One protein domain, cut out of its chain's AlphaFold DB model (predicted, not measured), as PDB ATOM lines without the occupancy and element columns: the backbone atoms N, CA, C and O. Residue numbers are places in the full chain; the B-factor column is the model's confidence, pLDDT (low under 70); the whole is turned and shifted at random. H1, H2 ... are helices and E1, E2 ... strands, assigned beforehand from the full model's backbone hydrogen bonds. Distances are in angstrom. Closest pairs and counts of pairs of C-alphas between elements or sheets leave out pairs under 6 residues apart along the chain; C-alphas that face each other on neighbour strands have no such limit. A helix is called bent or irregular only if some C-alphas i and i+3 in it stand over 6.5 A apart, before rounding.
ATOM      1  N   ASN A   2     -42.169  45.115  22.628       63.97
ATOM      2  CA  ASN A   2     -41.953  44.462  21.322       63.97
ATOM      3  C   ASN A   2     -40.660  44.887  20.602       63.97
ATOM      4  O   ASN A   2     -40.004  44.049  19.992       63.97
ATOM      5  N   ASP A   3     -40.248  46.152  20.708       71.31
ATOM      6  CA  ASP A   3     -39.102  46.646  19.930       71.31
ATOM      7  C   ASP A   3     -37.756  46.131  20.428       71.31
ATOM      8  O   ASP A   3     -36.838  45.955  19.640       71.31
ATOM      9  N   ILE A   4     -37.634  45.846  21.725       75.44
ATOM     10  CA  ILE A   4     -36.408  45.282  22.302       75.44
ATOM     11  C   ILE A   4     -36.324  43.785  21.998       75.44
ATOM     12  O   ILE A   4     -35.253  43.269  21.708       75.44
ATOM     13  N   GLN A   5     -37.460  43.092  21.922       81.88
ATOM     14  CA  GLN A   5     -37.485  41.690  21.499       81.88
ATOM     15  C   GLN A   5     -36.964  41.495  20.063       81.88
ATOM     16  O   GLN A   5     -36.376  40.459  19.766       81.88
ATOM     17  N   LYS A   6     -37.091  42.498  19.178       82.06
ATOM     18  CA  LYS A   6     -36.607  42.407  17.785       82.06
ATOM     19  C   LYS A   6     -35.083  42.254  17.671       82.06
ATOM     20  O   LYS A   6     -34.604  41.774  16.637       82.06
ATOM     21  N   ILE A   7     -34.345  42.697  18.692       82.19
ATOM     22  CA  ILE A   7     -32.877  42.664  18.745       82.19
ATOM     23  C   ILE A   7     -32.337  41.547  19.644       82.19
ATOM     24  O   ILE A   7     -31.127  41.434  19.800       82.19
ATOM     25  N   ASN A   8     -33.219  40.735  20.231       88.38
ATOM     26  CA  ASN A   8     -32.822  39.671  21.142       88.38
ATOM     27  C   ASN A   8     -31.866  38.682  20.455       88.38
ATOM     28  O   ASN A   8     -32.188  38.149  19.391       88.38
ATOM     29  N   GLY A   9     -30.696  38.466  21.055       84.75
ATOM     30  CA  GLY A   9     -29.644  37.581  20.555       84.75
ATOM     31  C   GLY A   9     -28.954  38.068  19.279       84.75
ATOM     32  O   GLY A   9     -28.208  37.307  18.668       84.75
ATOM     33  N   LYS A  10     -29.203  39.311  18.842       84.75
ATOM     34  CA  LYS A  10     -28.574  39.887  17.647       84.75
ATOM     35  C   LYS A  10     -27.428  40.811  18.025       84.75
ATOM     36  O   LYS A  10     -27.521  41.568  18.991       84.75
ATOM     37  N   TYR A  11     -26.398  40.812  17.184       87.12
ATOM     38  CA  TYR A  11     -25.385  41.859  17.187       87.12
ATOM     39  C   TYR A  11     -26.037  43.182  16.808       87.12
ATOM     40  O   TYR A  11     -26.688  43.272  15.771       87.12
ATOM     41  N   ILE A  12     -25.861  44.203  17.636       88.19
ATOM     42  CA  ILE A  12     -26.317  45.572  17.354       88.19
ATOM     43  C   ILE A  12     -25.154  46.513  17.037       88.19
ATOM     44  O   ILE A  12     -25.364  47.586  16.484       88.19
ATOM     45  N   TYR A  13     -23.934  46.092  17.362       88.44
ATOM     46  CA  TYR A  13     -22.695  46.807  17.094       88.44
ATOM     47  C   TYR A  13     -21.579  45.787  16.874       88.44
ATOM     48  O   TYR A  13     -21.547  44.767  17.570       88.44
ATOM     49  N   LYS A  14     -20.696  46.043  15.902       89.25
ATOM     50  CA  LYS A  14     -19.536  45.189  15.633       89.25
ATOM     51  C   LYS A  14     -18.445  45.940  14.879       89.25
ATOM     52  O   LYS A  14     -18.602  46.174  13.682       89.25
ATOM     53  N   GLU A  15     -17.352  46.286  15.554       90.00
ATOM     54  CA  GLU A  15     -16.229  47.031  14.969       90.00
ATOM     55  C   GLU A  15     -14.894  46.691  15.653       90.00
ATOM     56  O   GLU A  15     -14.899  46.205  16.785       90.00
ATOM     57  N   PRO A  16     -13.740  46.940  15.000       92.00
ATOM     58  CA  PRO A  16     -12.448  46.865  15.671       92.00
ATOM     59  C   PRO A  16     -12.382  47.811  16.875       92.00
ATOM     60  O   PRO A  16     -12.919  48.918  16.829       92.00
ATOM     61  N   VAL A  17     -11.696  47.397  17.940       92.38
ATOM     62  CA  VAL A  17     -11.606  48.165  19.190       92.38
ATOM     63  C   VAL A  17     -10.965  49.536  18.967       92.38
ATOM     64  O   VAL A  17     -11.401  50.530  19.545       92.38
ATOM     65  N   SER A  18      -9.895  49.595  18.175       91.94
ATOM     66  CA  SER A  18      -9.188  50.837  17.846       91.94
ATOM     67  C   SER A  18      -8.200  50.614  16.699       91.94
ATOM     68  O   SER A  18      -8.060  49.501  16.208       91.94
ATOM     69  N   ILE A  19      -7.458  51.657  16.316       90.38
ATOM     70  CA  ILE A  19      -6.342  51.540  15.363       90.38
ATOM     71  C   ILE A  19      -5.184  50.698  15.942       90.38
ATOM     72  O   ILE A  19      -4.520  49.992  15.193       90.38
ATOM     73  N   GLU A  20      -4.928  50.754  17.259       91.44
ATOM     74  CA  GLU A  20      -3.881  49.934  17.907       91.44
ATOM     75  C   GLU A  20      -4.304  48.458  18.027       91.44
ATOM     76  O   GLU A  20      -3.458  47.566  17.971       91.44
ATOM     77  N   PHE A  21      -5.609  48.214  18.171       92.19
ATOM     78  CA  PHE A  21      -6.217  46.896  18.368       92.19
ATOM     79  C   PHE A  21      -7.209  46.577  17.242       92.19
ATOM     80  O   PHE A  21      -8.382  46.295  17.486       92.19
ATOM     81  N   ASP A  22      -6.749  46.695  15.998       92.00
ATOM     82  CA  ASP A  22      -7.573  46.534  14.796       92.00
ATOM     83  C   ASP A  22      -7.900  45.066  14.462       92.00
ATOM     84  O   ASP A  22      -8.822  44.799  13.694       92.00
ATOM     85  N   GLU A  23      -7.191  44.117  15.079       91.12
ATOM     86  CA  GLU A  23      -7.480  42.681  15.019       91.12
ATOM     87  C   GLU A  23      -8.340  42.215  16.201       91.12
ATOM     88  O   GLU A  23      -8.592  41.023  16.320       91.12
ATOM     89  N   ILE A  24      -8.781  43.107  17.095       91.88
ATOM     90  CA  ILE A  24      -9.711  42.767  18.178       91.88
ATOM     91  C   ILE A  24     -11.060  43.400  17.860       91.88
ATOM     92  O   ILE A  24     -11.184  44.620  17.790       91.88
ATOM     93  N   ILE A  25     -12.079  42.573  17.667       91.88
ATOM     94  CA  ILE A  25     -13.422  42.994  17.282       91.88
ATOM     95  C   ILE A  25     -14.297  43.078  18.528       91.88
ATOM     96  O   ILE A  25     -14.567  42.063  19.167       91.88
ATOM     97  N   LEU A  26     -14.774  44.282  18.843       92.88
ATOM     98  CA  LEU A  26     -15.827  44.500  19.826       92.88
ATOM     99  C   LEU A  26     -17.179  44.223  19.176       92.88
ATOM    100  O   LEU A  26     -17.550  44.858  18.189       92.88
ATOM    101  N   SER A  27     -17.939  43.332  19.788       91.38
ATOM    102  CA  SER A  27     -19.315  43.014  19.451       91.38
ATOM    103  C   SER A  27     -20.236  43.351  20.621       91.38
ATOM    104  O   SER A  27     -19.887  43.092  21.770       91.38
ATOM    105  N   ILE A  28     -21.424  43.893  20.339       91.25
ATOM    106  CA  ILE A  28     -22.475  44.092  21.349       91.25
ATOM    107  C   ILE A  28     -23.714  43.306  20.972       91.25
ATOM    108  O   ILE A  28     -24.254  43.483  19.876       91.25
ATOM    109  N   ILE A  29     -24.185  42.491  21.910       90.38
ATOM    110  CA  ILE A  29     -25.372  41.650  21.783       90.38
ATOM    111  C   ILE A  29     -26.341  42.018  22.903       90.38
ATOM    112  O   ILE A  29     -25.933  42.283  24.031       90.38
ATOM    113  N   ILE A  30     -27.638  42.040  22.604       90.31
ATOM    114  CA  ILE A  30     -28.671  42.262  23.620       90.31
ATOM    115  C   ILE A  30     -29.450  40.974  23.834       90.31
ATOM    116  O   ILE A  30     -30.083  40.466  22.913       90.31
ATOM    117  N   HIS A  31     -29.456  40.486  25.070       89.50
ATOM    118  CA  HIS A  31     -30.262  39.344  25.494       89.50
ATOM    119  C   HIS A  31     -31.499  39.837  26.214       89.50
ATOM    120  O   HIS A  31     -31.409  40.615  27.158       89.50
ATOM    121  N   VAL A  32     -32.671  39.393  25.785       86.62
ATOM    122  CA  VAL A  32     -33.953  39.885  26.285       86.62
ATOM    123  C   VAL A  32     -34.756  38.718  26.836       86.62
ATOM    124  O   VAL A  32     -34.919  37.687  26.184       86.62
ATOM    125  N   SER A  33     -35.298  38.903  28.033       81.31
ATOM    126  CA  SER A  33     -36.219  37.995  28.707       81.31
ATOM    127  C   SER A  33     -37.558  38.694  28.972       81.31
ATOM    128  O   SER A  33     -37.759  39.867  28.653       81.31
ATOM    129  N   PHE A  34     -38.523  37.966  29.532       73.00
ATOM    130  CA  PHE A  34     -39.842  38.524  29.854       73.00
ATOM    131  C   PHE A  34     -39.772  39.661  30.887       73.00
ATOM    132  O   PHE A  34     -40.555  40.605  30.858       73.00
ATOM    133  N   ASP A  35     -38.815  39.571  31.800       78.69
ATOM    134  CA  ASP A  35     -38.662  40.422  32.969       78.69
ATOM    135  C   ASP A  35     -37.541  41.473  32.809       78.69
ATOM    136  O   ASP A  35     -37.185  42.137  33.784       78.69
ATOM    137  N   GLY A  36     -36.956  41.622  31.614       84.25
ATOM    138  CA  GLY A  36     -35.910  42.607  31.308       84.25
ATOM    139  C   GLY A  36     -34.927  42.118  30.244       84.25
ATOM    140  O   GLY A  36     -35.301  41.378  29.343       84.25
ATOM    141  N   GLY A  37     -33.667  42.526  30.335       89.94
ATOM    142  CA  GLY A  37     -32.606  42.010  29.469       89.94
ATOM    143  C   GLY A  37     -31.209  42.360  29.966       89.94
ATOM    144  O   GLY A  37     -31.064  43.076  30.950       89.94
ATOM    145  N   ALA A  38     -30.184  41.856  29.298       92.88
ATOM    146  CA  ALA A  38     -28.786  42.130  29.584       92.88
ATOM    147  C   ALA A  38     -28.059  42.526  28.298       92.88
ATOM    148  O   ALA A  38     -28.428  42.101  27.201       92.88
ATOM    149  N   VAL A  39     -27.030  43.353  28.444       92.69
ATOM    150  CA  VAL A  39     -26.089  43.658  27.369       92.69
ATOM    151  C   VAL A  39     -24.915  42.704  27.511       92.69
ATOM    152  O   VAL A  39     -24.384  42.547  28.606       92.69
ATOM    153  N   GLU A  40     -24.496  42.099  26.414       93.25
ATOM    154  CA  GLU A  40     -23.247  41.359  26.314       93.25
ATOM    155  C   GLU A  40     -22.263  42.124  25.426       93.25
ATOM    156  O   GLU A  40     -22.637  42.651  24.376       93.25
ATOM    157  N   LEU A  41     -21.013  42.185  25.874       93.25
ATOM    158  CA  LEU A  41     -19.858  42.623  25.109       93.25
ATOM    159  C   LEU A  41     -18.990  41.401  24.844       93.25
ATOM    160  O   LEU A  41     -18.622  40.694  25.784       93.25
ATOM    161  N   GLU A  42     -18.615  41.199  23.591       93.31
ATOM    162  CA  GLU A  42     -17.590  40.231  23.217       93.31
ATOM    163  C   GLU A  42     -16.417  40.970  22.580       93.31
ATOM    164  O   GLU A  42     -16.611  41.843  21.733       93.31
ATOM    165  N   PHE A  43     -15.204  40.617  22.982       92.69
ATOM    166  CA  PHE A  43     -13.970  41.048  22.344       92.69
ATOM    167  C   PHE A  43     -13.310  39.814  21.746       92.69
ATOM    168  O   PHE A  43     -12.749  38.996  22.472       92.69
ATOM    169  N   ASP A  44     -13.387  39.677  20.429       90.69
ATOM    170  CA  ASP A  44     -12.864  38.511  19.726       90.69
ATOM    171  C   ASP A  44     -11.651  38.893  18.876       90.69
ATOM    172  O   ASP A  44     -11.728  39.853  18.103       90.69
ATOM    173  N   PRO A  45     -10.552  38.127  18.925       89.25
ATOM    174  CA  PRO A  45      -9.506  38.234  17.921       89.25
ATOM    175  C   PRO A  45     -10.054  37.917  16.522       89.25
ATOM    176  O   PRO A  45     -10.865  37.003  16.345       89.25
ATOM    177  N   LEU A  46      -9.591  38.636  15.503       85.44
ATOM    178  CA  LEU A  46      -9.964  38.401  14.115       85.44
ATOM    179  C   LEU A  46      -9.545  36.977  13.707       85.44
ATOM    180  O   LEU A  46      -8.431  36.536  13.989       85.44
ATOM    181  N   GLY A  47     -10.463  36.236  13.080       78.00
ATOM    182  CA  GLY A  47     -10.314  34.796  12.815       78.00
ATOM    183  C   GLY A  47     -10.857  33.878  13.920       78.00
ATOM    184  O   GLY A  47     -11.126  32.715  13.653       78.00
ATOM    185  N   MET A  48     -11.107  34.402  15.125       79.81
ATOM    186  CA  MET A  48     -11.759  33.681  16.235       79.81
ATOM    187  C   MET A  48     -13.160  34.218  16.556       79.81
ATOM    188  O   MET A  48     -13.807  33.790  17.513       79.81
ATOM    189  N   VAL A  49     -13.649  35.147  15.737       80.88
ATOM    190  CA  VAL A  49     -14.938  35.814  15.916       80.88
ATOM    191  C   VAL A  49     -16.087  34.805  15.925       80.88
ATOM    192  O   VAL A  49     -16.265  34.029  14.986       80.88
ATOM    193  N   ASN A  50     -16.897  34.852  16.984       73.38
ATOM    194  CA  ASN A  50     -17.970  33.901  17.297       73.38
ATOM    195  C   ASN A  50     -17.536  32.431  17.514       73.38
ATOM    196  O   ASN A  50     -18.403  31.557  17.577       73.38
ATOM    197  N   GLN A  51     -16.240  32.130  17.666       76.19
ATOM    198  CA  GLN A  51     -15.787  30.786  18.065       76.19
ATOM    199  C   GLN A  51     -15.837  30.572  19.584       76.19
ATOM    200  O   GLN A  51     -15.785  29.443  20.059       76.19
ATOM    201  N   GLY A  52     -16.012  31.652  20.353       73.38
ATOM    202  CA  GLY A  52     -16.154  31.610  21.807       73.38
ATOM    203  C   GLY A  52     -14.851  31.608  22.598       73.38
ATOM    204  O   GLY A  52     -14.895  31.381  23.802       73.38
ATOM    205  N   GLU A  53     -13.741  31.910  21.930       74.50
ATOM    206  CA  GLU A  53     -12.389  31.997  22.498       74.50
ATOM    207  C   GLU A  53     -11.996  33.434  22.911       74.50
ATOM    208  O   GLU A  53     -10.881  33.668  23.371       74.50
ATOM    209  N   GLY A  54     -12.887  34.416  22.725       85.50
ATOM    210  CA  GLY A  54     -12.675  35.811  23.119       85.50
ATOM    211  C   GLY A  54     -13.045  36.128  24.571       85.50
ATOM    212  O   GLY A  54     -13.444  35.265  25.358       85.50
ATOM    213  N   TRP A  55     -12.942  37.408  24.934       92.25
ATOM    214  CA  TRP A  55     -13.354  37.904  26.251       92.25
ATOM    215  C   TRP A  55     -14.814  38.325  26.219       92.25
ATOM    216  O   TRP A  55     -15.204  39.168  25.411       92.25
ATOM    217  N   ARG A  56     -15.613  37.779  27.133       92.06
ATOM    218  CA  ARG A  56     -17.045  38.063  27.207       92.06
ATOM    219  C   ARG A  56     -17.431  38.677  28.532       92.06
ATOM    220  O   ARG A  56     -17.006  38.231  29.604       92.06
ATOM    221  N   TRP A  57     -18.303  39.666  28.445       93.44
ATOM    222  CA  TRP A  57     -18.799  40.409  29.586       93.44
ATOM    223  C   TRP A  57     -20.287  40.621  29.444       93.44
ATOM    224  O   TRP A  57     -20.755  41.082  28.413       93.44
ATOM    225  N   VAL A  58     -21.037  40.323  30.494       93.44
ATOM    226  CA  VAL A  58     -22.484  40.491  30.515       93.44
ATOM    227  C   VAL A  58     -22.865  41.458  31.622       93.44
ATOM    228  O   VAL A  58     -22.333  41.408  32.733       93.44
ATOM    229  N   SER A  59     -23.772  42.374  31.325       93.75
ATOM    230  CA  SER A  59     -24.331  43.252  32.336       93.75
ATOM    231  C   SER A  59     -25.253  42.462  33.261       93.75
ATOM    232  O   SER A  59     -25.862  41.456  32.891       93.75
ATOM    233  N   GLU A  60     -25.457  42.974  34.466       93.00
ATOM    234  CA  GLU A  60     -26.645  42.622  35.228       93.00
ATOM    235  C   GLU A  60     -27.914  42.974  34.452       93.00
ATOM    236  O   GLU A  60     -27.916  43.777  33.513       93.00
ATOM    237  N   LYS A  61     -29.007  42.333  34.851       91.25
ATOM    238  CA  LYS A  61     -30.290  42.498  34.192       91.25
ATOM    239  C   LYS A  61     -30.824  43.921  34.373       91.25
ATOM    240  O   LYS A  61     -30.824  44.467  35.472       91.25
ATOM    241  N   MET A  62     -31.320  44.484  33.282       91.50
ATOM    242  CA  MET A  62     -31.808  45.847  33.134       91.50
ATOM    243  C   MET A  62     -33.252  45.864  32.638       91.50
ATOM    244  O   MET A  62     -33.734  44.918  32.009       91.50
ATOM    245  N   SER A  63     -33.945  46.971  32.902       90.88
ATOM    246  CA  SER A  63     -35.238  47.248  32.284       90.88
ATOM    247  C   SER A  63     -35.084  47.548  30.789       90.88
ATOM    248  O   SER A  63     -34.008  47.907  30.307       90.88
ATOM    249  N   GLY A  64     -36.185  47.452  30.041       87.25
ATOM    250  CA  GLY A  64     -36.175  47.801  28.620       87.25
ATOM    251  C   GLY A  64     -35.736  49.248  28.356       87.25
ATOM    252  O   GLY A  64     -34.929  49.497  27.464       87.25
ATOM    253  N   ASP A  65     -36.198  50.199  29.169       88.44
ATOM    254  CA  ASP A  65     -35.828  51.614  29.022       88.44
ATOM    255  C   ASP A  65     -34.337  51.850  29.278       88.44
ATOM    256  O   ASP A  65     -33.698  52.639  28.583       88.44
ATOM    257  N   GLN A  66     -33.766  51.129  30.246       91.06
ATOM    258  CA  GLN A  66     -32.332  51.153  30.532       91.06
ATOM    259  C   GLN A  66     -31.509  50.621  29.353       91.06
ATOM    260  O   GLN A  66     -30.517  51.246  28.983       91.06
ATOM    261  N   ILE A  67     -31.948  49.526  28.724       90.12
ATOM    262  CA  ILE A  67     -31.311  48.977  27.517       90.12
ATOM    263  C   ILE A  67     -31.402  49.974  26.360       90.12
ATOM    264  O   ILE A  67     -30.399  50.255  25.713       90.12
ATOM    265  N   ARG A  68     -32.582  50.554  26.108       88.62
ATOM    266  CA  ARG A  68     -32.749  51.539  25.031       88.62
ATOM    267  C   ARG A  68     -31.839  52.747  25.237       88.62
ATOM    268  O   ARG A  68     -31.188  53.179  24.292       88.62
ATOM    269  N   LYS A  69     -31.763  53.254  26.472       89.81
ATOM    270  CA  LYS A  69     -30.860  54.349  26.823       89.81
ATOM    271  C   LYS A  69     -29.396  53.974  26.588       89.81
ATOM    272  O   LYS A  69     -28.682  54.759  25.983       89.81
ATOM    273  N   PHE A  70     -28.976  52.782  27.008       91.12
ATOM    274  CA  PHE A  70     -27.623  52.284  26.759       91.12
ATOM    275  C   PHE A  70     -27.279  52.265  25.261       91.12
ATOM    276  O   PHE A  70     -26.227  52.759  24.870       91.12
ATOM    277  N   ILE A  71     -28.180  51.740  24.423       89.00
ATOM    278  CA  ILE A  71     -27.966  51.667  22.970       89.00
ATOM    279  C   ILE A  71     -27.814  53.072  22.379       89.00
ATOM    280  O   ILE A  71     -26.872  53.312  21.634       89.00
ATOM    281  N   ILE A  72     -28.693  54.009  22.745       90.12
ATOM    282  CA  ILE A  72     -28.617  55.395  22.264       90.12
ATOM    283  C   ILE A  72     -27.311  56.055  22.714       90.12
ATOM    284  O   ILE A  72     -26.637  56.678  21.901       90.12
ATOM    285  N   ASP A  73     -26.941  55.908  23.986       90.06
ATOM    286  CA  ASP A  73     -25.765  56.570  24.549       90.06
ATOM    287  C   ASP A  73     -24.449  55.999  23.975       90.06
ATOM    288  O   ASP A  73     -23.487  56.750  23.818       90.06
ATOM    289  N   PHE A  74     -24.388  54.697  23.659       88.38
ATOM    290  CA  PHE A  74     -23.172  54.047  23.152       88.38
ATOM    291  C   PHE A  74     -23.106  53.935  21.624       88.38
ATOM    292  O   PHE A  74     -22.108  54.311  21.019       88.38
ATOM    293  N   VAL A  75     -24.155  53.394  20.999       84.88
ATOM    294  CA  VAL A  75     -24.216  53.167  19.543       84.88
ATOM    295  C   VAL A  75     -24.614  54.452  18.809       84.88
ATOM    296  O   VAL A  75     -24.310  54.606  17.631       84.88
ATOM    297  N   GLY A  76     -25.284  55.389  19.489       87.38
ATOM    298  CA  GLY A  76     -25.700  56.665  18.901       87.38
ATOM    299  C   GLY A  76     -26.982  56.586  18.069       87.38
ATOM    300  O   GLY A  76     -27.298  57.538  17.359       87.38
ATOM    301  N   VAL A  77     -27.712  55.467  18.128       85.50
ATOM    302  CA  VAL A  77     -28.906  55.218  17.305       85.50
ATOM    303  C   VAL A  77     -30.048  54.705  18.176       85.50
ATOM    304  O   VAL A  77     -29.840  53.912  19.096       85.50
ATOM    305  N   ASP A  78     -31.276  55.141  17.888       84.81
ATOM    306  CA  ASP A  78     -32.449  54.584  18.553       84.81
ATOM    307  C   ASP A  78     -32.691  53.148  18.086       84.81
ATOM    308  O   ASP A  78     -32.647  52.844  16.895       84.81
ATOM    309  N   ILE A  79     -33.034  52.252  19.010       80.81
ATOM    310  CA  ILE A  79     -33.361  50.866  18.671       80.81
ATOM    311  C   ILE A  79     -34.418  50.768  17.564       80.81
ATOM    312  O   ILE A  79     -34.358  49.859  16.736       80.81
ATOM    313  N   LEU A  80     -35.378  51.697  17.521       80.50
ATOM    314  CA  LEU A  80     -36.428  51.733  16.502       80.50
ATOM    315  C   LEU A  80     -35.869  51.968  15.093       80.50
ATOM    316  O   LEU A  80     -36.412  51.417  14.139       80.50
ATOM    317  N   GLU A  81     -34.759  52.691  14.986       84.00
ATOM    318  CA  GLU A  81     -34.098  53.068  13.734       84.00
ATOM    319  C   GLU A  81     -33.123  51.999  13.226       84.00
ATOM    320  O   GLU A  81     -32.714  52.034  12.066       84.00
ATOM    321  N   ILE A  82     -32.790  50.996  14.049       80.56
ATOM    322  CA  ILE A  82     -31.985  49.851  13.613       80.56
ATOM    323  C   ILE A  82     -32.811  49.006  12.633       80.56
ATOM    324  O   ILE A  82     -33.708  48.248  13.034       80.56
ATOM    325  N   THR A  83     -32.500  49.150  11.343       77.56
ATOM    326  CA  THR A  83     -33.083  48.380  10.230       77.56
ATOM    327  C   THR A  83     -32.138  47.302   9.698       77.56
ATOM    328  O   THR A  83     -32.601  46.309   9.141       77.56
ATOM    329  N   VAL A  84     -30.830  47.468   9.902       76.94
ATOM    330  CA  VAL A  84     -29.783  46.541   9.462       76.94
ATOM    331  C   VAL A  84     -28.915  46.180  10.660       76.94
ATOM    332  O   VAL A  84     -28.457  47.057  11.387       76.94
ATOM    333  N   PHE A  85     -28.692  44.884  10.855       80.25
ATOM    334  CA  PHE A  85     -27.772  44.371  11.866       80.25
ATOM    335  C   PHE A  85     -26.411  44.084  11.217       80.25
ATOM    336  O   PHE A  85     -26.385  43.684  10.047       80.25
ATOM    337  N   PRO A  86     -25.287  44.268  11.932       79.56
ATOM    338  CA  PRO A  86     -23.969  43.901  11.430       79.56
ATOM    339  C   PRO A  86     -23.942  42.455  10.918       79.56
ATOM    340  O   PRO A  86     -24.416  41.539  11.591       79.56
ATOM    341  N   SER A  87     -23.389  42.251   9.719       68.38
ATOM    342  CA  SER A  87     -23.239  40.909   9.152       68.38
ATOM    343  C   SER A  87     -22.180  40.120   9.920       68.38
ATOM    344  O   SER A  87     -21.074  40.613  10.157       68.38
ATOM    345  N   TYR A  88     -22.512  38.872  10.242       62.34
ATOM    346  CA  TYR A  88     -21.595  37.888  10.812       62.34
ATOM    347  C   TYR A  88     -20.369  37.664   9.923       62.34
ATOM    348  O   TYR A  88     -19.257  37.528  10.424       62.34
ATOM    349  N   GLU A  89     -20.567  37.673   8.605       63.84
ATOM    350  CA  GLU A  89     -19.577  37.237   7.618       63.84
ATOM    351  C   GLU A  89     -18.429  38.231   7.439       63.84
ATOM    352  O   GLU A  89     -17.324  37.829   7.095       63.84
ATOM    353  N   LYS A  90     -18.653  39.524   7.718       68.19
ATOM    354  CA  LYS A  90     -17.631  40.571   7.529       68.19
ATOM    355  C   LYS A  90     -16.366  40.314   8.355       68.19
ATOM    356  O   LYS A  90     -15.280  40.708   7.943       68.19
ATOM    357  N   TYR A  91     -16.526  39.694   9.522       66.62
ATOM    358  CA  TYR A  91     -15.444  39.410  10.465       66.62
ATOM    359  C   TYR A  91     -15.239  37.906  10.685       66.62
ATOM    360  O   TYR A  91     -14.372  37.513  11.463       66.62
ATOM    361  N   TRP A  92     -16.042  37.073  10.016       59.66
ATOM    362  CA  TRP A  92     -15.862  35.630  10.014       59.66
ATOM    363  C   TRP A  92     -14.629  35.281   9.185       59.66
ATOM    364  O   TRP A  92     -14.471  35.738   8.053       59.66
ATOM    365  N   CYS A  93     -13.761  34.445   9.737       56.09
ATOM    366  CA  CYS A  93     -12.669  33.844   8.993       56.09
ATOM    367  C   CYS A  93     -12.524  32.396   9.446       56.09
ATOM    368  O   CYS A  93     -12.253  32.151  10.617       56.09
ATOM    369  N   ASP A  94     -12.634  31.447   8.515       52.84
ATOM    370  CA  ASP A  94     -12.273  30.033   8.722       52.84
ATOM    371  C   ASP A  94     -10.741  29.844   8.729       52.84
ATOM    372  O   ASP A  94     -10.202  28.908   8.138       52.84
ATOM    373  N   ILE A  95     -10.006  30.788   9.320       57.31
ATOM    374  CA  ILE A  95      -8.556  30.899   9.169       57.31
ATOM    375  C   ILE A  95      -7.903  30.891  10.545       57.31
ATOM    376  O   ILE A  95      -8.346  31.574  11.465       57.31
ATOM    377  N   THR A  96      -6.806  30.142  10.653       64.31
ATOM    378  CA  THR A  96      -5.845  30.228  11.753       64.31
ATOM    379  C   THR A  96      -5.549  31.696  12.091       64.31
ATOM    380  O   THR A  96      -5.286  32.471  11.166       64.31
ATOM    381  N   PRO A  97      -5.543  32.093  13.378       67.81
ATOM    382  CA  PRO A  97      -5.213  33.456  13.769       67.81
ATOM    383  C   PRO A  97      -3.889  33.888  13.153       67.81
ATOM    384  O   PRO A  97      -2.904  33.145  13.175       67.81
ATOM    385  N   SER A  98      -3.857  35.103  12.614       79.69
ATOM    386  CA  SER A  98      -2.602  35.680  12.149       79.69
ATOM    387  C   SER A  98      -1.638  35.870  13.332       79.69
ATOM    388  O   SER A  98      -2.050  35.997  14.492       79.69
ATOM    389  N   GLU A  99      -0.332  35.933  13.058       86.12
ATOM    390  CA  GLU A  99       0.661  36.280  14.088       86.12
ATOM    391  C   GLU A  99       0.345  37.641  14.725       86.12
ATOM    392  O   GLU A  99       0.484  37.811  15.935       86.12
ATOM    393  N   LYS A 100      -0.159  38.590  13.921       88.38
ATOM    394  CA  LYS A 100      -0.596  39.913  14.378       88.38
ATOM    395  C   LYS A 100      -1.777  39.817  15.348       88.38
ATOM    396  O   LYS A 100      -1.704  40.405  16.423       88.38
ATOM    397  N   ALA A 101      -2.820  39.054  15.010       86.50
ATOM    398  CA  ALA A 101      -3.968  38.839  15.893       86.50
ATOM    399  C   ALA A 101      -3.528  38.182  17.208       86.50
ATOM    400  O   ALA A 101      -3.903  38.637  18.283       86.50
ATOM    401  N   THR A 102      -2.636  37.189  17.141       87.75
ATOM    402  CA  THR A 102      -2.073  36.527  18.330       87.75
ATOM    403  C   THR A 102      -1.312  37.507  19.231       87.75
ATOM    404  O   THR A 102      -1.505  37.520  20.448       87.75
ATOM    405  N   GLN A 103      -0.465  38.363  18.652       91.81
ATOM    406  CA  GLN A 103       0.270  39.386  19.403       91.81
ATOM    407  C   GLN A 103      -0.668  40.429  20.017       91.81
ATOM    408  O   GLN A 103      -0.506  40.786  21.187       91.81
ATOM    409  N   GLN A 104      -1.662  40.900  19.257       93.31
ATOM    410  CA  GLN A 104      -2.654  41.837  19.776       93.31
ATOM    411  C   GLN A 104      -3.489  41.221  20.892       93.31
ATOM    412  O   GLN A 104      -3.713  41.914  21.873       93.31
ATOM    413  N   SER A 105      -3.864  39.940  20.829       91.06
ATOM    414  CA  SER A 105      -4.572  39.254  21.920       91.06
ATOM    415  C   SER A 105      -3.800  39.306  23.237       91.06
ATOM    416  O   SER A 105      -4.358  39.660  24.272       91.06
ATOM    417  N   ILE A 106      -2.493  39.018  23.201       92.00
ATOM    418  CA  ILE A 106      -1.622  39.069  24.388       92.00
ATOM    419  C   ILE A 106      -1.535  40.500  24.937       92.00
ATOM    420  O   ILE A 106      -1.604  40.734  26.148       92.00
ATOM    421  N   LEU A 107      -1.381  41.482  24.048       94.12
ATOM    422  CA  LEU A 107      -1.326  42.893  24.431       94.12
ATOM    423  C   LEU A 107      -2.669  43.396  24.967       94.12
ATOM    424  O   LEU A 107      -2.687  44.167  25.921       94.12
ATOM    425  N   PHE A 108      -3.777  42.961  24.377       93.56
ATOM    426  CA  PHE A 108      -5.131  43.335  24.761       93.56
ATOM    427  C   PHE A 108      -5.453  42.806  26.158       93.56
ATOM    428  O   PHE A 108      -5.890  43.568  27.019       93.56
ATOM    429  N   ASP A 109      -5.143  41.538  26.429       91.88
ATOM    430  CA  ASP A 109      -5.317  40.948  27.755       91.88
ATOM    431  C   ASP A 109      -4.475  41.673  28.813       91.88
ATOM    432  O   ASP A 109      -4.987  42.128  29.835       91.88
ATOM    433  N   SER A 110      -3.186  41.882  28.535       92.25
ATOM    434  CA  SER A 110      -2.261  42.474  29.510       92.25
ATOM    435  C   SER A 110      -2.469  43.974  29.750       92.25
ATOM    436  O   SER A 110      -2.363  44.427  30.891       92.25
ATOM    437  N   LYS A 111      -2.759  44.764  28.705       93.56
ATOM    438  CA  LYS A 111      -2.937  46.224  28.813       93.56
ATOM    439  C   LYS A 111      -4.373  46.626  29.123       93.56
ATOM    440  O   LYS A 111      -4.588  47.564  29.888       93.56
ATOM    441  N   LEU A 112      -5.342  45.960  28.498       92.31
ATOM    442  CA  LEU A 112      -6.755  46.343  28.532       92.31
ATOM    443  C   LEU A 112      -7.605  45.390  29.377       92.31
ATOM    444  O   LEU A 112      -8.815  45.598  29.469       92.31
ATOM    445  N   LYS A 113      -6.987  44.387  30.022       90.75
ATOM    446  CA  LYS A 113      -7.645  43.409  30.905       90.75
ATOM    447  C   LYS A 113      -8.819  42.712  30.224       90.75
ATOM    448  O   LYS A 113      -9.921  42.658  30.766       90.75
ATOM    449  N   GLY A 114      -8.617  42.271  28.984       88.50
ATOM    450  CA  GLY A 114      -9.691  41.644  28.215       88.50
ATOM    451  C   GLY A 114     -10.861  42.591  27.922       88.50
ATOM    452  O   GLY A 114     -12.002  42.150  27.818       88.50
ATOM    453  N   GLY A 115     -10.592  43.898  27.840       91.69
ATOM    454  CA  GLY A 115     -11.579  44.933  27.539       91.69
ATOM    455  C   GLY A 115     -12.244  45.569  28.760       91.69
ATOM    456  O   GLY A 115     -13.055  46.473  28.578       91.69
ATOM    457  N   GLU A 116     -11.885  45.174  29.990       90.69
ATOM    458  CA  GLU A 116     -12.518  45.672  31.224       90.69
ATOM    459  C   GLU A 116     -12.547  47.198  31.328       90.69
ATOM    460  O   GLU A 116     -13.523  47.808  31.763       90.69
ATOM    461  N   ILE A 117     -11.472  47.840  30.881       90.12
ATOM    462  CA  ILE A 117     -11.340  49.295  30.961       90.12
ATOM    463  C   ILE A 117     -12.073  50.039  29.836       90.12
ATOM    464  O   ILE A 117     -12.147  51.264  29.866       90.12
ATOM    465  N   LEU A 118     -12.578  49.310  28.839       91.06
ATOM    466  CA  LEU A 118     -13.271  49.843  27.664       91.06
ATOM    467  C   LEU A 118     -14.790  49.747  27.785       91.06
ATOM    468  O   LEU A 118     -15.510  50.045  26.833       91.06
ATOM    469  N   PHE A 119     -15.288  49.305  28.936       91.69
ATOM    470  CA  PHE A 119     -16.709  49.120  29.111       91.69
ATOM    471  C   PHE A 119     -17.479  50.426  28.957       91.69
ATOM    472  O   PHE A 119     -17.182  51.410  29.645       91.69
ATOM    473  N   PRO A 120     -18.536  50.429  28.134       89.50
ATOM    474  CA  PRO A 120     -19.467  51.526  28.148       89.50
ATOM    475  C   PRO A 120     -20.127  51.681  29.520       89.50
ATOM    476  O   PRO A 120     -20.373  50.691  30.226       89.50
ATOM    477  N   PRO A 121     -20.427  52.930  29.912       90.31
ATOM    478  CA  PRO A 121     -21.079  53.205  31.177       90.31
ATOM    479  C   PRO A 121     -22.468  52.564  31.201       90.31
ATOM    480  O   PRO A 121     -23.280  52.745  30.293       90.31
ATOM    481  N   LEU A 122     -22.750  51.829  32.273       90.81
ATOM    482  CA  LEU A 122     -24.064  51.254  32.526       90.81
ATOM    483  C   LEU A 122     -24.928  52.187  33.387       90.81
ATOM    484  O   LEU A 122     -24.407  53.061  34.091       90.81
ATOM    485  N   PRO A 123     -26.258  51.992  33.388       88.25
ATOM    486  CA  PRO A 123     -27.149  52.653  34.332       88.25
ATOM    487  C   PRO A 123     -26.718  52.452  35.794       88.25
ATOM    488  O   PRO A 123     -26.112  51.446  36.164       88.25
ATOM    489  N   LYS A 124     -27.080  53.410  36.656       83.44
ATOM    490  CA  LYS A 124     -26.717  53.404  38.081       83.44
ATOM    491  C   LYS A 124     -27.103  52.074  38.750       83.44
ATOM    492  O   LYS A 124     -28.250  51.647  38.645       83.44
ATOM    493  N   ASN A 125     -26.159  51.493  39.493       86.75
ATOM    494  CA  ASN A 125     -26.258  50.211  40.212       86.75
ATOM    495  C   ASN A 125     -26.270  48.937  39.348       86.75
ATOM    496  O   ASN A 125     -26.438  47.864  39.916       86.75
ATOM    497  N   ILE A 126     -26.067  49.027  38.033       90.88
ATOM    498  CA  ILE A 126     -25.863  47.856  37.169       90.88
ATOM    499  C   ILE A 126     -24.361  47.638  36.997       90.88
ATOM    500  O   ILE A 126     -23.609  48.594  36.787       90.88
ATOM    501  N   LYS A 127     -23.914  46.386  37.099       91.62
ATOM    502  CA  LYS A 127     -22.502  46.015  36.948       91.62
ATOM    503  C   LYS A 127     -22.270  45.107  35.748       91.62
ATOM    504  O   LYS A 127     -23.154  44.352  35.355       91.62
ATOM    505  N   TRP A 128     -21.049  45.148  35.225       92.75
ATOM    506  CA  TRP A 128     -20.518  44.131  34.321       92.75
ATOM    507  C   TRP A 128     -20.055  42.901  35.108       92.75
ATOM    508  O   TRP A 128     -19.572  43.019  36.237       92.75
ATOM    509  N   LYS A 129     -20.205  41.722  34.510       91.00
ATOM    510  CA  LYS A 129     -19.751  40.422  35.019       91.00
ATOM    511  C   LYS A 129     -19.031  39.680  33.897       91.00
ATOM    512  O   LYS A 129     -19.426  39.804  32.743       91.00
ATOM    513  N   THR A 130     -17.998  38.909  34.219       83.62
ATOM    514  CA  THR A 130     -17.348  38.029  33.235       83.62
ATOM    515  C   THR A 130     -18.297  36.917  32.785       83.62
ATOM    516  O   THR A 130     -19.128  36.454  33.574       83.62
ATOM    517  N   TRP A 131     -18.153  36.460  31.538       74.62
ATOM    518  CA  TRP A 131     -18.874  35.308  30.999       74.62
ATOM    519  C   TRP A 131     -17.925  34.251  30.385       74.62
ATOM    520  O   TRP A 131     -17.015  34.621  29.649       74.62
ATOM    521  N   PRO A 132     -18.135  32.941  30.640       57.12
ATOM    522  CA  PRO A 132     -19.019  32.420  31.673       57.12
ATOM    523  C   PRO A 132     -18.508  32.881  33.040       57.12
ATOM    524  O   PRO A 132     -17.304  32.884  33.310       57.12
TER     525      PRO A 132
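What this domain is: This is residues 2 to 132 of the 140 residues of an uncharacterized protein of Enterobacter soli ATCC BAA-2102 (UniProt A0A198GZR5). A strongly twisted sheet of five antiparallel strands makes a slab, with two helices on one face: H2 near the end where E3 begins, and the kinked H3 at the end where E3 finishes. A long unnamed stretch, residues 76 to 98, runs past the E1 edge from H2 to H3, and the short H1 only grazes the sheet. The printed part has 131 residues, with three named helices and five named strands in the order H1 E1 E2 E3 E4 H2 H3 E5; the sheet's order is E1 - E2 - E3 - E4 - E5, and the class is mixed. The whole is compact, with a radius of gyration of the C-alphas of 14.7 A and spans of 43 by 30 by 25 A.

How they stand to each other: Look first at E2, residues 24 to 33, and E3, residues 36 to 45, a hairpin in which N 29 and O 40 are 2.9 A apart, within hydrogen-bond range. On the other side of E2 is the edge strand E1, residues 10 to 16, where N 12 and O 28 are 2.8 A apart. Beside E3 is E4, residues 55 to 59, with N 57 and O 41 at 2.9 A; E1 to E4 form a meander, each strand the antiparallel neighbour of the one before. The other edge strand, E5, residues 128 to 131, is antiparallel to E4 at 135 degrees, with N 129 and O 58 at 2.8 A. H2, residues 64 to 75, is on the sheet at a height of 9.2 A, over E3 and only just over E2, where 3 of its C-alphas fall; the closest C-alphas of H2 and E3, Gly 64 and Gly 36, are 5.9 A apart. H3, residues 99 to 118, is on the same face at a height of 8.3 A, over E3 and E4, and its C-alpha of Ala 101 is 5.9 A from that of Pro 45. H2 and H3 are apart and make two layers with the sheet, helices on one face. H1, residues 2 to 5, is close to H2 but not clearly touching, with the C-alphas of Ile 4 and Gly 64 closest at 6.8 A. Every O i to N i+4 pair is within hydrogen-bond range in H2, 12 of 16 are in H3, and H1 is too short for one.

Where its parts are: Find C-alpha 24 at (-9.711, 42.767, 18.178); from there E2 runs 28.9 A. E3 runs 29.9 A back to C-alpha 45 at (-9.506, 38.234, 17.921). E1 spans 17.7 A and H2 15.9 A. H3 spans 23.7 A, with a kink of 73 degrees near residue 110, and is irregular, C-alphas 114 and 117 being 8.3 A apart. E5 ends at C-alpha 131, (-18.874, 35.308, 30.999).

The domain as a whole: The two C-alphas farthest apart, those of Asn 2 and Glu 99, are 44.0 A apart. The printed part has no cut, and the link from H2 to H3, 23 residues, is long. Mean pLDDT of the printed part is 85.1; look for values under 70 at residue 2, residues 87 to 97 and residue 132.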